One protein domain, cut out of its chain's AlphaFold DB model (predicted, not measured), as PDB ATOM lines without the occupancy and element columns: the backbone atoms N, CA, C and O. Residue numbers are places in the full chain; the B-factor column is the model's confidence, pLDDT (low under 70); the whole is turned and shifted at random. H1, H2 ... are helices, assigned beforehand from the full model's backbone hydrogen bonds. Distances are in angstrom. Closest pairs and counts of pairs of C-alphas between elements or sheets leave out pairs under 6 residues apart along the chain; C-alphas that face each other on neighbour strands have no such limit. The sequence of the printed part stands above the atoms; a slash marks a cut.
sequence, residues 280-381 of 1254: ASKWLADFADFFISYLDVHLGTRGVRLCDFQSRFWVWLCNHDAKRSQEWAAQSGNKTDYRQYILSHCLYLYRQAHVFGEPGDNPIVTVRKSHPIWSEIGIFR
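This is residues 280 to 381 of the 1254 residues of the protein "DNA (Cytosine-5-)-methyltransferase" of Exophiala dermatitidis (strain ATCC 34100 / CBS 525.76 / NIH/UT8656) (UniProt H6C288). One long helix, H1, runs through the middle of a cluster of shorter helices. The corner made by H3 and H4 is to one side of it, the helical hairpin of H6 and H7 is to the opposite side, and the short helices H2, H5 and H8 gather along a third side. Residues 358 to 363 stick out, of which 363 belongs to H7. The printed part has 102 residues with eight named helices, H1 to H8 in order, and no named strand; the class is all helix. It is compact, with a radius of gyration of the C-alphas of 13.2 A, and spans 38 by 28 by 26 A.

H1, residues 280 to 298, only just touches H3, residues 312 to 320, with 3 pairs of C-alphas within 8 A; residues 290 to 294 of H1 alone take part. Their closest C-alphas are those of Tyr 294 and Phe 313, 7.0 A apart, and their lines are about perpendicular at 87 degrees. H2, residues 306 to 310, and H3 meet only through their link. H4, residues 322 to 331, and H3 touch only at the corner, and only just, with 3 pairs of C-alphas within 8 A; the closest C-alphas, of Cys 318 and Ser 325, are 6.0 A apart. H4 is close to H1 but not clearly touching, with the C-alphas of Trp 283 and Trp 328 closest at 7.1 A. H5, residues 339 to 344, touches H2, where the C-alphas of Phe 309 and Arg 339 are closest at 5.5 A. H6, residues 346 to 355, touches residues 288 to 292 of H1 alone, and the C-alphas of Ala 288 and Leu 349 are closest at 5.6 A. H6 and H7, residues 363 to 369, touch as a helical hairpin at a shallow tilt of 16 degrees, opposite ways; the C-alphas of Ala 353 and Arg 368 are closest at 6.5 A. H8, residues 373 to 377, only just touches H2, with 3 pairs of C-alphas within 8 A; those of Leu 306 and Ile 373 are closest at 6.6 A. H1 and H8 are apart. Every O i to N i+4 pair is within hydrogen-bond range in H3, H5, H6, H7 and H8; the counts are 14 of 15 in H1, 5 of 6 in H4 and 0 of 1 in H2, where 2 of 2 O i to N i+3 pairs are within range.

H1 begins at C-alpha 280 (32.417, 43.961, -40.097) and is 27.3 A long. H2 measures 7.6 A, H3 12.1 A, H4 14.7 A, H5 8.8 A, H6 14.7 A and H7 9.9 A. H8, 6.1 A long, ends at C-alpha 377 (42.358, 25.593, -33.900).

The two C-alphas farthest apart, of Gly 333 and Asp 361, are 40.0 A apart. The printed part has no cut and no long link. The mean pLDDT of the printed part is 80.7; residues 300, 302, 354 to 366 and 380 to 381 are under 70.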
ATOM      1  N   ALA A 280      31.514  45.102 -40.236       87.94
ATOM      2  CA  ALA A 280      32.417  43.961 -40.097       87.94
ATOM      3  C   ALA A 280      32.175  43.162 -38.801       87.94
ATOM      4  O   ALA A 280      32.181  41.931 -38.828       87.94
ATOM      5  N   SER A 281      31.887  43.846 -37.685       87.69
ATOM      6  CA  SER A 281      31.535  43.193 -36.414       87.69
ATOM      7  C   SER A 281      30.255  42.359 -36.539       87.69
ATOM      8  O   SER A 281      30.206  41.232 -36.046       87.69
ATOM      9  N   LYS A 282      29.232  42.875 -37.237       85.19
ATOM     10  CA  LYS A 282      27.975  42.162 -37.491       85.19
ATOM     11  C   LYS A 282      28.204  40.924 -38.357       85.19
ATOM     12  O   LYS A 282      27.761  39.847 -37.973       85.19
ATOM     13  N   TRP A 283      28.942  41.046 -39.464       88.75
ATOM     14  CA  TRP A 283      29.258  39.897 -40.323       88.75
ATOM     15  C   TRP A 283      29.978  38.777 -39.551       88.75
ATOM     16  O   TRP A 283      29.686  37.595 -39.753       88.75
ATOM     17  N   LEU A 284      30.875  39.140 -38.626       88.62
ATOM     18  CA  LEU A 284      31.583  38.192 -37.765       88.62
ATOM     19  C   LEU A 284      30.686  37.601 -36.654       88.62
ATOM     20  O   LEU A 284      30.872  36.446 -36.272       88.62
ATOM     21  N   ALA A 285      29.688  38.339 -36.160       85.12
ATOM     22  CA  ALA A 285      28.663  37.806 -35.258       85.12
ATOM     23  C   ALA A 285      27.726  36.811 -35.969       85.12
ATOM     24  O   ALA A 285      27.498  35.722 -35.442       85.12
ATOM     25  N   ASP A 286      27.277  37.121 -37.193       84.50
ATOM     26  CA  ASP A 286      26.567  36.172 -38.063       84.50
ATOM     27  C   ASP A 286      27.425  34.909 -38.309       84.50
ATOM     28  O   ASP A 286      26.928  33.787 -38.200       84.50
ATOM     29  N   PHE A 287      28.738  35.060 -38.544       88.94
ATOM     30  CA  PHE A 287      29.650  33.917 -38.694       88.94
ATOM     31  C   PHE A 287      29.724  33.040 -37.437       88.94
ATOM     32  O   PHE A 287      29.676  31.813 -37.541       88.94
ATOM     33  N   ALA A 288      29.828  33.651 -36.253       87.38
ATOM     34  CA  ALA A 288      29.859  32.930 -34.984       87.38
ATOM     35  C   ALA A 288      28.549  32.171 -34.721       87.38
ATOM     36  O   ALA A 288      28.591  31.017 -34.296       87.38
ATOM     37  N   ASP A 289      27.403  32.776 -35.044       81.94
ATOM     38  CA  ASP A 289      26.090  32.135 -34.961       81.94
ATOM     39  C   ASP A 289      25.997  30.889 -35.860       81.94
ATOM     40  O   ASP A 289      25.594  29.813 -35.406       81.94
ATOM     41  N   PHE A 290      26.437  30.993 -37.119       87.44
ATOM     42  CA  PHE A 290      26.482  29.848 -38.032       87.44
ATOM     43  C   PHE A 290      27.474  28.773 -37.574       87.44
ATOM     44  O   PHE A 290      27.151  27.586 -37.624       87.44
ATOM     45  N   PHE A 291      28.662  29.163 -37.102       89.81
ATOM     46  CA  PHE A 291      29.681  28.246 -36.587       89.81
ATOM     47  C   PHE A 291      29.165  27.453 -35.376       89.81
ATOM     48  O   PHE A 291      29.260  26.225 -35.361       89.81
ATOM     49  N   ILE A 292      28.560  28.125 -34.391       86.00
ATOM     50  CA  ILE A 292      28.005  27.489 -33.185       86.00
ATOM     51  C   ILE A 292      26.801  26.610 -33.544       86.00
ATOM     52  O   ILE A 292      26.731  25.465 -33.099       86.00
ATOM     53  N   SER A 293      25.916  27.079 -34.428       84.75
ATOM     54  CA  SER A 293      24.792  26.281 -34.939       84.75
ATOM     55  C   SER A 293      25.260  25.022 -35.691       84.75
ATOM     56  O   SER A 293      24.619  23.973 -35.601       84.75
ATOM     57  N   TYR A 294      26.398  25.085 -36.395       88.88
ATOM     58  CA  TYR A 294      27.011  23.918 -37.035       88.88
ATOM     59  C   TYR A 294      27.609  22.939 -36.015       88.88
ATOM     60  O   TYR A 294      27.477  21.730 -36.211       88.88
ATOM     61  N   LEU A 295      28.216  23.423 -34.920       87.50
ATOM     62  CA  LEU A 295      28.633  22.555 -33.811       87.50
ATOM     63  C   LEU A 295      27.419  21.847 -33.193       87.50
ATOM     64  O   LEU A 295      27.424  20.621 -33.109       87.50
ATOM     65  N   ASP A 296      26.365  22.593 -32.841       82.38
ATOM     66  CA  ASP A 296      25.148  22.092 -32.181       82.38
ATOM     67  C   ASP A 296      24.494  20.921 -32.926       82.38
ATOM     68  O   ASP A 296      24.171  19.895 -32.327       82.38
ATOM     69  N   VAL A 297      24.349  21.040 -34.250       84.62
ATOM     70  CA  VAL A 297      23.779  19.985 -35.111       84.62
ATOM     71  C   VAL A 297      24.627  18.702 -35.109       84.62
ATOM     72  O   VAL A 297      24.105  17.620 -35.376       84.62
ATOM     73  N   HIS A 298      25.917  18.795 -34.779       85.44
ATOM     74  CA  HIS A 298      26.877  17.697 -34.881       85.44
ATOM     75  C   HIS A 298      27.395  17.157 -33.536       85.44
ATOM     76  O   HIS A 298      28.092  16.137 -33.562       85.44
ATOM     77  N   LEU A 299      27.031  17.742 -32.382       76.81
ATOM     78  CA  LEU A 299      27.518  17.326 -31.048       76.81
ATOM     79  C   LEU A 299      27.301  15.830 -30.747       76.81
ATOM     80  O   LEU A 299      28.107  15.218 -30.054       76.81
ATOM     81  N   GLY A 300      26.232  15.232 -31.281       67.50
ATOM     82  CA  GLY A 300      25.918  13.802 -31.148       67.50
ATOM     83  C   GLY A 300      26.462  12.905 -32.268       67.50
ATOM     84  O   GLY A 300      25.960  11.796 -32.448       67.50
ATOM     85  N   THR A 301      27.408  13.382 -33.083       74.75
ATOM     86  CA  THR A 301      27.869  12.697 -34.307       74.75
ATOM     87  C   THR A 301      29.400  12.550 -34.343       74.75
ATOM     88  O   THR A 301      30.059  12.517 -33.307       74.75
ATOM     89  N   ARG A 302      30.000  12.440 -35.538       69.88
ATOM     90  CA  ARG A 302      31.449  12.620 -35.703       69.88
ATOM     91  C   ARG A 302      31.794  14.062 -35.290       69.88
ATOM     92  O   ARG A 302      31.282  14.999 -35.897       69.88
ATOM     93  N   GLY A 303      32.619  14.234 -34.255       80.12
ATOM     94  CA  GLY A 303      32.979  15.563 -33.742       80.12
ATOM     95  C   GLY A 303      33.546  16.461 -34.844       80.12
ATOM     96  O   GLY A 303      34.320  15.991 -35.683       80.12
ATOM     97  N   VAL A 304      33.135  17.730 -34.864       89.25
ATOM     98  CA  VAL A 304      33.462  18.655 -35.960       89.25
ATOM     99  C   VAL A 304      34.958  18.972 -35.975       89.25
ATOM    100  O   VAL A 304      35.586  19.156 -34.930       89.25
ATOM    101  N   ARG A 305      35.529  19.056 -37.177       89.31
ATOM    102  CA  ARG A 305      36.944  19.363 -37.415       89.31
ATOM    103  C   ARG A 305      37.093  20.604 -38.283       89.31
ATOM    104  O   ARG A 305      36.205  20.923 -39.073       89.31
ATOM    105  N   LEU A 306      38.250  21.263 -38.220       90.88
ATOM    106  CA  LEU A 306      38.580  22.409 -39.075       90.88
ATOM    107  C   LEU A 306      38.380  22.079 -40.568       90.88
ATOM    108  O   LEU A 306      37.869  22.901 -41.321       90.88
ATOM    109  N   CYS A 307      38.687  20.850 -40.999       89.62
ATOM    110  CA  CYS A 307      38.486  20.416 -42.385       89.62
ATOM    111  C   CYS A 307      37.010  20.345 -42.834       89.62
ATOM    112  O   CYS A 307      36.746  20.415 -44.034       89.62
ATOM    113  N   ASP A 308      36.029  20.275 -41.925       91.12
ATOM    114  CA  ASP A 308      34.614  20.373 -42.310       91.12
ATOM    115  C   ASP A 308      34.266  21.780 -42.847       91.12
ATOM    116  O   ASP A 308      33.399  21.916 -43.714       91.12
ATOM    117  N   PHE A 309      34.993  22.819 -42.422       93.38
ATOM    118  CA  PHE A 309      34.788  24.203 -42.862       93.38
ATOM    119  C   PHE A 309      35.394  24.534 -44.231       93.38
ATOM    120  O   PHE A 309      35.224  25.649 -44.713       93.38
ATOM    121  N   GLN A 310      36.037  23.565 -44.892       91.19
ATOM    122  CA  GLN A 310      36.491  23.696 -46.279       91.19
ATOM    123  C   GLN A 310      35.324  23.685 -47.289       91.19
ATOM    124  O   GLN A 310      35.444  24.235 -48.383       91.19
ATOM    125  N   SER A 311      34.220  23.005 -46.956       90.44
ATOM    126  CA  SER A 311      33.061  22.854 -47.854       90.44
ATOM    127  C   SER A 311      31.788  22.328 -47.184       90.44
ATOM    128  O   SER A 311      30.692  22.748 -47.548       90.44
ATOM    129  N   ARG A 312      31.883  21.420 -46.202       91.25
ATOM    130  CA  ARG A 312      30.703  20.792 -45.569       91.25
ATOM    131  C   ARG A 312      29.889  21.783 -44.745       91.25
ATOM    132  O   ARG A 312      28.667  21.739 -44.813       91.25
ATOM    133  N   PHE A 313      30.559  22.694 -44.038       92.00
ATOM    134  CA  PHE A 313      29.922  23.839 -43.386       92.00
ATOM    135  C   PHE A 313      29.094  24.658 -44.381       92.00
ATOM    136  O   PHE A 313      27.913  24.879 -44.148       92.00
ATOM    137  N   TRP A 314      29.683  25.030 -45.523       91.06
ATOM    138  CA  TRP A 314      29.003  25.803 -46.564       91.06
ATOM    139  C   TRP A 314      27.793  25.061 -47.156       91.06
ATOM    140  O   TRP A 314      26.710  25.632 -47.280       91.06
ATOM    141  N   VAL A 315      27.943  23.765 -47.447       91.12
ATOM    142  CA  VAL A 315      26.845  22.911 -47.932       91.12
ATOM    143  C   VAL A 315      25.735  22.773 -46.886       91.12
ATOM    144  O   VAL A 315      24.561  22.836 -47.245       91.12
ATOM    145  N   TRP A 316      26.059  22.618 -45.600       91.38
ATOM    146  CA  TRP A 316      25.061  22.616 -44.525       91.38
ATOM    147  C   TRP A 316      24.345  23.968 -44.420       91.38
ATOM    148  O   TRP A 316      23.118  24.000 -44.382       91.38
ATOM    149  N   LEU A 317      25.099  25.066 -44.443       87.75
ATOM    150  CA  LEU A 317      24.610  26.434 -44.272       87.75
ATOM    151  C   LEU A 317      23.584  26.789 -45.362       87.75
ATOM    152  O   LEU A 317      22.451  27.164 -45.050       87.75
ATOM    153  N   CYS A 318      23.910  26.491 -46.626       86.31
ATOM    154  CA  CYS A 318      22.996  26.611 -47.768       86.31
ATOM    155  C   CYS A 318      21.686  25.817 -47.620       86.31
ATOM    156  O   CYS A 318      20.669  26.221 -48.179       86.31
ATOM    157  N   ASN A 319      21.697  24.687 -46.904       86.44
ATOM    158  CA  ASN A 319      20.506  23.866 -46.660       86.44
ATOM    159  C   ASN A 319      19.738  24.269 -45.386       86.44
ATOM    160  O   ASN A 319      18.581  23.882 -45.238       86.44
ATOM    161  N   HIS A 320      20.362  25.006 -44.461       78.81
ATOM    162  CA  HIS A 320      19.765  25.370 -43.174       78.81
ATOM    163  C   HIS A 320      18.993  26.696 -43.235       78.81
ATOM    164  O   HIS A 320      17.854  26.762 -42.781       78.81
ATOM    165  N   ASP A 321      19.592  27.730 -43.831       74.06
ATOM    166  CA  ASP A 321      18.978  29.053 -44.015       74.06
ATOM    167  C   ASP A 321      19.451  29.649 -45.347       74.06
ATOM    168  O   ASP A 321      20.292  30.548 -45.394       74.06
ATOM    169  N   ALA A 322      18.958  29.087 -46.455       74.56
ATOM    170  CA  ALA A 322      19.440  29.389 -47.804       74.56
ATOM    171  C   ALA A 322      19.503  30.897 -48.112       74.56
ATOM    172  O   ALA A 322      20.453  31.350 -48.746       74.56
ATOM    173  N   LYS A 323      18.521  31.677 -47.635       79.31
ATOM    174  CA  LYS A 323      18.444  33.116 -47.906       79.31
ATOM    175  C   LYS A 323      19.480  33.906 -47.099       79.31
ATOM    176  O   LYS A 323      20.314  34.572 -47.710       79.31
ATOM    177  N   ARG A 324      19.470  33.809 -45.760       81.38
ATOM    178  CA  ARG A 324      20.431  34.541 -44.906       81.38
ATOM    179  C   ARG A 324      21.867  34.152 -45.257       81.38
ATOM    180  O   ARG A 324      22.744  35.008 -45.294       81.38
ATOM    181  N   SER A 325      22.088  32.879 -45.593       80.25
ATOM    182  CA  SER A 325      23.388  32.344 -46.017       80.25
ATOM    183  C   SER A 325      23.904  32.969 -47.310       80.25
ATOM    184  O   SER A 325      25.078  33.318 -47.380       80.25
ATOM    185  N   GLN A 326      23.051  33.133 -48.327       83.25
ATOM    186  CA  GLN A 326      23.430  33.775 -49.591       83.25
ATOM    187  C   GLN A 326      23.702  35.273 -49.397       83.25
ATOM    188  O   GLN A 326      24.722  35.777 -49.862       83.25
ATOM    189  N   GLU A 327      22.844  35.975 -48.649       84.75
ATOM    190  CA  GLU A 327      23.001  37.407 -48.350       84.75
ATOM    191  C   GLU A 327      24.257  37.699 -47.500       84.75
ATOM    192  O   GLU A 327      24.920  38.721 -47.693       84.75
ATOM    193  N   TRP A 328      24.634  36.790 -46.596       87.44
ATOM    194  CA  TRP A 328      25.859  36.866 -45.788       87.44
ATOM    195  C   TRP A 328      27.124  36.464 -46.569       87.44
ATOM    196  O   TRP A 328      28.150  37.143 -46.483       87.44
ATOM    197  N   ALA A 329      27.068  35.401 -47.379       84.31
ATOM    198  CA  ALA A 329      28.226  34.920 -48.133       84.31
ATOM    199  C   ALA A 329      28.601  35.830 -49.309       84.31
ATOM    200  O   ALA A 329      29.793  35.964 -49.606       84.31
ATOM    201  N   ALA A 330      27.628  36.520 -49.917       87.06
ATOM    202  CA  ALA A 330      27.873  37.532 -50.943       87.06
ATOM    203  C   ALA A 330      28.836  38.633 -50.454       87.06
ATOM    204  O   ALA A 330      29.701  39.072 -51.208       87.06
ATOM    205  N   GLN A 331      28.763  39.005 -49.170       86.94
ATOM    206  CA  GLN A 331      29.665  39.983 -48.544       86.94
ATOM    207  C   GLN A 331      31.113  39.466 -48.433       86.94
ATOM    208  O   GLN A 331      32.049  40.255 -48.483       86.94
ATOM    209  N   SER A 332      31.304  38.143 -48.350       85.81
ATOM    210  CA  SER A 332      32.612  37.460 -48.401       85.81
ATOM    211  C   SER A 332      33.024  36.996 -49.809       85.81
ATOM    212  O   SER A 332      33.910  36.153 -49.951       85.81
ATOM    213  N   GLY A 333      32.372  37.500 -50.864       85.12
ATOM    214  CA  GLY A 333      32.670  37.128 -52.251       85.12
ATOM    215  C   GLY A 333      32.261  35.698 -52.627       85.12
ATOM    216  O   GLY A 333      32.882  35.099 -53.499       85.12
ATOM    217  N   ASN A 334      31.239  35.137 -51.967       85.81
ATOM    218  CA  ASN A 334      30.741  33.765 -52.157       85.81
ATOM    219  C   ASN A 334      31.796  32.659 -51.930       85.81
ATOM    220  O   ASN A 334      31.757  31.602 -52.567       85.81
ATOM    221  N   LYS A 335      32.743  32.886 -51.011       84.88
ATOM    222  CA  LYS A 335      33.704  31.866 -50.568       84.88
ATOM    223  C   LYS A 335      33.000  30.654 -49.943       84.88
ATOM    224  O   LYS A 335      31.979  30.783 -49.284       84.88
ATOM    225  N   THR A 336      33.587  29.469 -50.120       89.25
ATOM    226  CA  THR A 336      33.078  28.206 -49.545       89.25
ATOM    227  C   THR A 336      33.975  27.632 -48.445       89.25
ATOM    228  O   THR A 336      33.531  26.781 -47.677       89.25
ATOM    229  N   ASP A 337      35.238  28.070 -48.395       92.56
ATOM    230  CA  ASP A 337      36.246  27.643 -47.424       92.56
ATOM    231  C   ASP A 337      36.416  28.721 -46.350       92.56
ATOM    232  O   ASP A 337      36.946  29.806 -46.603       92.56
ATOM    233  N   TYR A 338      35.954  28.405 -45.144       93.88
ATOM    234  CA  TYR A 338      35.940  29.312 -44.000       93.88
ATOM    235  C   TYR A 338      37.061  29.027 -42.987       93.88
ATOM    236  O   TYR A 338      37.116  29.651 -41.927       93.88
ATOM    237  N   ARG A 339      38.001  28.123 -43.306       94.69
ATOM    238  CA  ARG A 339      39.061  27.698 -42.373       94.69
ATOM    239  C   ARG A 339      39.954  28.848 -41.904       94.69
ATOM    240  O   ARG A 339      40.221  28.945 -40.711       94.69
ATOM    241  N   GLN A 340      40.363  29.751 -42.799       93.31
ATOM    242  CA  GLN A 340      41.197  30.899 -42.411       93.31
ATOM    243  C   GLN A 340      40.443  31.897 -41.516       93.31
ATOM    244  O   GLN A 340      41.043  32.454 -40.605       93.31
ATOM    245  N   TYR A 341      39.132  32.083 -41.708       93.50
ATOM    246  CA  TYR A 341      38.315  32.935 -40.830       93.50
ATOM    247  C   TYR A 341      38.238  32.360 -39.409       93.50
ATOM    248  O   TYR A 341      38.291  33.106 -38.435       93.50
ATOM    249  N   ILE A 342      38.175  31.031 -39.277       94.00
ATOM    250  CA  ILE A 342      38.203  30.354 -37.972       94.00
ATOM    251  C   ILE A 342      39.563  30.521 -37.301       94.00
ATOM    252  O   ILE A 342      39.606  30.786 -36.107       94.00
ATOM    253  N   LEU A 343      40.663  30.399 -38.049       92.38
ATOM    254  CA  LEU A 343      42.012  30.580 -37.505       92.38
ATOM    255  C   LEU A 343      42.294  32.037 -37.102       92.38
ATOM    256  O   LEU A 343      42.837  32.260 -36.024       92.38
ATOM    257  N   SER A 344      41.873  33.020 -37.907       89.06
ATOM    258  CA  SER A 344      42.058  34.452 -37.614       89.06
ATOM    259  C   SER A 344      41.120  34.994 -36.521       89.06
ATOM    260  O   SER A 344      41.409  36.038 -35.940       89.06
ATOM    261  N   HIS A 345      40.000  34.322 -36.224       88.44
ATOM    262  CA  HIS A 345      39.002  34.786 -35.244       88.44
ATOM    263  C   HIS A 345      38.676  33.749 -34.152       88.44
ATOM    264  O   HIS A 345      37.643  33.847 -33.485       88.44
ATOM    265  N   CYS A 346      39.554  32.762 -33.940       87.44
ATOM    266  CA  CYS A 346      39.319  31.622 -33.049       87.44
ATOM    267  C   CYS A 346      38.902  32.050 -31.631       87.44
ATOM    268  O   CYS A 346      37.916  31.541 -31.096       87.44
ATOM    269  N   LEU A 347      39.605  33.028 -31.050       81.88
ATOM    270  CA  LEU A 347      39.360  33.534 -29.700       81.88
ATOM    271  C   LEU A 347      37.963  34.156 -29.547       81.88
ATOM    272  O   LEU A 347      37.319  33.954 -28.519       81.88
ATOM    273  N   TYR A 348      37.469  34.854 -30.573       83.81
ATOM    274  CA  TYR A 348      36.107  35.388 -30.581       83.81
ATOM    275  C   TYR A 348      35.075  34.256 -30.677       83.81
ATOM    276  O   TYR A 348      34.177  34.183 -29.840       83.81
ATOM    277  N   LEU A 349      35.243  33.324 -31.626       86.88
ATOM    278  CA  LEU A 349      34.349  32.168 -31.801       86.88
ATOM    279  C   LEU A 349      34.212  31.338 -30.513       86.88
ATOM    280  O   LEU A 349      33.111  30.921 -30.153       86.88
ATOM    281  N   TYR A 350      35.319  31.136 -29.797       83.25
ATOM    282  CA  TYR A 350      35.330  30.436 -28.515       83.25
ATOM    283  C   TYR A 350      34.556  31.181 -27.428       83.25
ATOM    284  O   TYR A 350      33.719  30.579 -26.760       83.25
ATOM    285  N   ARG A 351      34.777  32.492 -27.272       76.44
ATOM    286  CA  ARG A 351      34.046  33.309 -26.289       76.44
ATOM    287  C   ARG A 351      32.552  33.361 -26.591       76.44
ATOM    288  O   ARG A 351      31.751  33.217 -25.676       76.44
ATOM    289  N   GLN A 352      32.158  33.463 -27.861       76.88
ATOM    290  CA  GLN A 352      30.745  33.351 -28.233       76.88
ATOM    291  C   GLN A 352      30.168  31.994 -27.783       76.88
ATOM    292  O   GLN A 352      29.107  31.957 -27.164       76.88
ATOM    293  N   ALA A 353      30.899  30.886 -27.947       76.31
ATOM    294  CA  ALA A 353      30.467  29.574 -27.454       76.31
ATOM    295  C   ALA A 353      30.359  29.455 -25.910       76.31
ATOM    296  O   ALA A 353      29.769  28.482 -25.434       76.31
ATOM    297  N   HIS A 354      30.870  30.423 -25.131       65.69
ATOM    298  CA  HIS A 354      30.569  30.567 -23.695       65.69
ATOM    299  C   HIS A 354      29.257  31.319 -23.437       65.69
ATOM    300  O   HIS A 354      28.530  30.915 -22.537       65.69
ATOM    301  N   VAL A 355      28.960  32.371 -24.209       60.47
ATOM    302  CA  VAL A 355      27.832  33.303 -23.985       60.47
ATOM    303  C   VAL A 355      26.477  32.747 -24.455       60.47
ATOM    304  O   VAL A 355      25.435  33.152 -23.949       60.47
ATOM    305  N   PHE A 356      26.454  31.794 -25.393       53.28
ATOM    306  CA  PHE A 356      25.219  31.158 -25.891       53.28
ATOM    307  C   PHE A 356      24.583  30.159 -24.879       53.28
ATOM    308  O   PHE A 356      24.398  28.978 -25.190       53.28
ATOM    309  N   GLY A 357      24.227  30.603 -23.672       45.34
ATOM    310  CA  GLY A 357      23.440  29.834 -22.698       45.34
ATOM    311  C   GLY A 357      23.448  30.442 -21.291       45.34
ATOM    312  O   GLY A 357      24.349  31.201 -20.950       45.34
ATOM    313  N   GLU A 358      22.438  30.114 -20.481       40.72
ATOM    314  CA  GLU A 358      22.264  30.690 -19.138       40.72
ATOM    315  C   GLU A 358      23.419  30.376 -18.159       40.72
ATOM    316  O   GLU A 358      24.035  29.307 -18.264       40.72
ATOM    317  N   PRO A 359      23.667  31.241 -17.150       38.19
ATOM    318  CA  PRO A 359      24.570  30.957 -16.032       38.19
ATOM    319  C   PRO A 359      24.046  29.820 -15.131       38.19
ATOM    320  O   PRO A 359      23.381  30.043 -14.120       38.19
ATOM    321  N   GLY A 360      24.361  28.579 -15.497       50.22
ATOM    322  CA  GLY A 360      24.020  27.368 -14.751       50.22
ATOM    323  C   GLY A 360      24.522  26.104 -15.453       50.22
ATOM    324  O   GLY A 360      25.211  26.185 -16.471       50.22
ATOM    325  N   ASP A 361      24.151  24.928 -14.939       47.88
ATOM    326  CA  ASP A 361      24.513  23.614 -15.500       47.88
ATOM    327  C   ASP A 361      23.756  23.286 -16.805       47.88
ATOM    328  O   ASP A 361      23.072  22.270 -16.926       47.88
ATOM    329  N   ASN A 362      23.873  24.146 -17.821       59.22
ATOM    330  CA  ASN A 362      23.386  23.851 -19.163       59.22
ATOM    331  C   ASN A 362      24.366  22.880 -19.856       59.22
ATOM    332  O   ASN A 362      25.467  23.289 -20.249       59.22
ATOM    333  N   PRO A 363      23.997  21.600 -20.073       62.75
ATOM    334  CA  PRO A 363      24.930  20.600 -20.582       62.75
ATOM    335  C   PRO A 363      25.408  20.907 -22.008       62.75
ATOM    336  O   PRO A 363      26.506  20.497 -22.376       62.75
ATOM    337  N   ILE A 364      24.636  21.659 -22.804       65.88
ATOM    338  CA  ILE A 364      25.031  22.046 -24.165       65.88
ATOM    339  C   ILE A 364      26.228  23.003 -24.112       65.88
ATOM    340  O   ILE A 364      27.178  22.828 -24.872       65.88
ATOM    341  N   VAL A 365      26.239  23.959 -23.178       66.56
ATOM    342  CA  VAL A 365      27.363  24.894 -22.994       66.56
ATOM    343  C   VAL A 365      28.632  24.137 -22.591       66.56
ATOM    344  O   VAL A 365      29.692  24.347 -23.182       66.56
ATOM    345  N   THR A 366      28.531  23.189 -21.658       66.88
ATOM    346  CA  THR A 366      29.664  22.350 -21.225       66.88
ATOM    347  C   THR A 366      30.193  21.451 -22.351       66.88
ATOM    348  O   THR A 366      31.409  21.334 -22.533       66.88
ATOM    349  N   VAL A 367      29.310  20.872 -23.173       73.19
ATOM    350  CA  VAL A 367      29.696  20.072 -24.351       73.19
ATOM    351  C   VAL A 367      30.312  20.943 -25.456       73.19
ATOM    352  O   VAL A 367      31.297  20.535 -26.068       73.19
ATOM    353  N   ARG A 368      29.824  22.173 -25.680       77.81
ATOM    354  CA  ARG A 368      30.478  23.130 -26.593       77.81
ATOM    355  C   ARG A 368      31.873  23.509 -26.106       77.81
ATOM    356  O   ARG A 368      32.801  23.484 -26.908       77.81
ATOM    357  N   LYS A 369      32.049  23.835 -24.819       73.25
ATOM    358  CA  LYS A 369      33.354  24.215 -24.236       73.25
ATOM    359  C   LYS A 369      34.395  23.096 -24.360       73.25
ATOM    360  O   LYS A 369      35.556  23.375 -24.637       73.25
ATOM    361  N   SER A 370      33.973  21.839 -24.226       75.88
ATOM    362  CA  SER A 370      34.829  20.647 -24.358       75.88
ATOM    363  C   SER A 370      34.966  20.106 -25.794       75.88
ATOM    364  O   SER A 370      35.623  19.088 -26.011       75.88
ATOM    365  N   HIS A 371      34.386  20.774 -26.798       84.38
ATOM    366  CA  HIS A 371      34.363  20.280 -28.175       84.38
ATOM    367  C   HIS A 371      35.779  20.228 -28.816       84.38
ATOM    368  O   HIS A 371      36.513  21.219 -28.773       84.38
ATOM    369  N   PRO A 372      36.181  19.121 -29.481       83.75
ATOM    370  CA  PRO A 372      37.570  18.881 -29.906       83.75
ATOM    371  C   PRO A 372      38.135  19.854 -30.954       83.75
ATOM    372  O   PRO A 372      39.345  19.877 -31.165       83.75
ATOM    373  N   ILE A 373      37.307  20.684 -31.598       87.19
ATOM    374  CA  ILE A 373      37.808  21.719 -32.518       87.19
ATOM    375  C   ILE A 373      38.711  22.743 -31.815       87.19
ATOM    376  O   ILE A 373      39.628  23.275 -32.434       87.19
ATOM    377  N   TRP A 374      38.499  23.005 -30.522       86.25
ATOM    378  CA  TRP A 374      39.218  24.056 -29.800       86.25
ATOM    379  C   TRP A 374      40.698  23.737 -29.568       86.25
ATOM    380  O   TRP A 374      41.507  24.661 -29.528       86.25
ATOM    381  N   SER A 375      41.075  22.457 -29.478       80.75
ATOM    382  CA  SER A 375      42.483  22.034 -29.451       80.75
ATOM    383  C   SER A 375      43.101  21.930 -30.852       80.75
ATOM    384  O   SER A 375      44.315  22.064 -30.993       80.75
ATOM    385  N   GLU A 376      42.282  21.753 -31.897       83.75
ATOM    386  CA  GLU A 376      42.724  21.785 -33.296       83.75
ATOM    387  C   GLU A 376      43.033  23.208 -33.783       83.75
ATOM    388  O   GLU A 376      44.086  23.420 -34.382       83.75
ATOM    389  N   ILE A 377      42.159  24.184 -33.502       84.50
ATOM    390  CA  ILE A 377      42.358  25.593 -33.900       84.50
ATOM    391  C   ILE A 377      43.166  26.396 -32.873       84.50
ATOM    392  O   ILE A 377      43.734  27.430 -33.214       84.50
ATOM    393  N   GLY A 378      43.256  25.902 -31.635       73.12
ATOM    394  CA  GLY A 378      44.301  26.292 -30.693       73.12
ATOM    395  C   GLY A 378      43.946  27.260 -29.572       73.12
ATOM    396  O   GLY A 378      44.808  28.013 -29.135       73.12
ATOM    397  N   ILE A 379      42.707  27.227 -29.087       75.56
ATOM    398  CA  ILE A 379      42.278  28.013 -27.921       75.56
ATOM    399  C   ILE A 379      42.964  27.525 -26.652       75.56
ATOM    400  O   ILE A 379      43.606  28.284 -25.930       75.56
ATOM    401  N   PHE A 380      42.809  26.233 -26.379       67.31
ATOM    402  CA  PHE A 380      43.522  25.588 -25.299       67.31
ATOM    403  C   PHE A 380      44.961  25.428 -25.763       67.31
ATOM    404  O   PHE A 380      45.227  24.642 -26.676       67.31
ATOM    405  N   ARG A 381      45.896  26.138 -25.123       54.38
ATOM    406  CA  ARG A 381      47.272  25.638 -25.077       54.38
ATOM    407  C   ARG A 381      47.201  24.222 -24.529       54.38
ATOM    408  O   ARG A 381      46.535  23.977 -23.519       54.38
TER     409      ARG A 381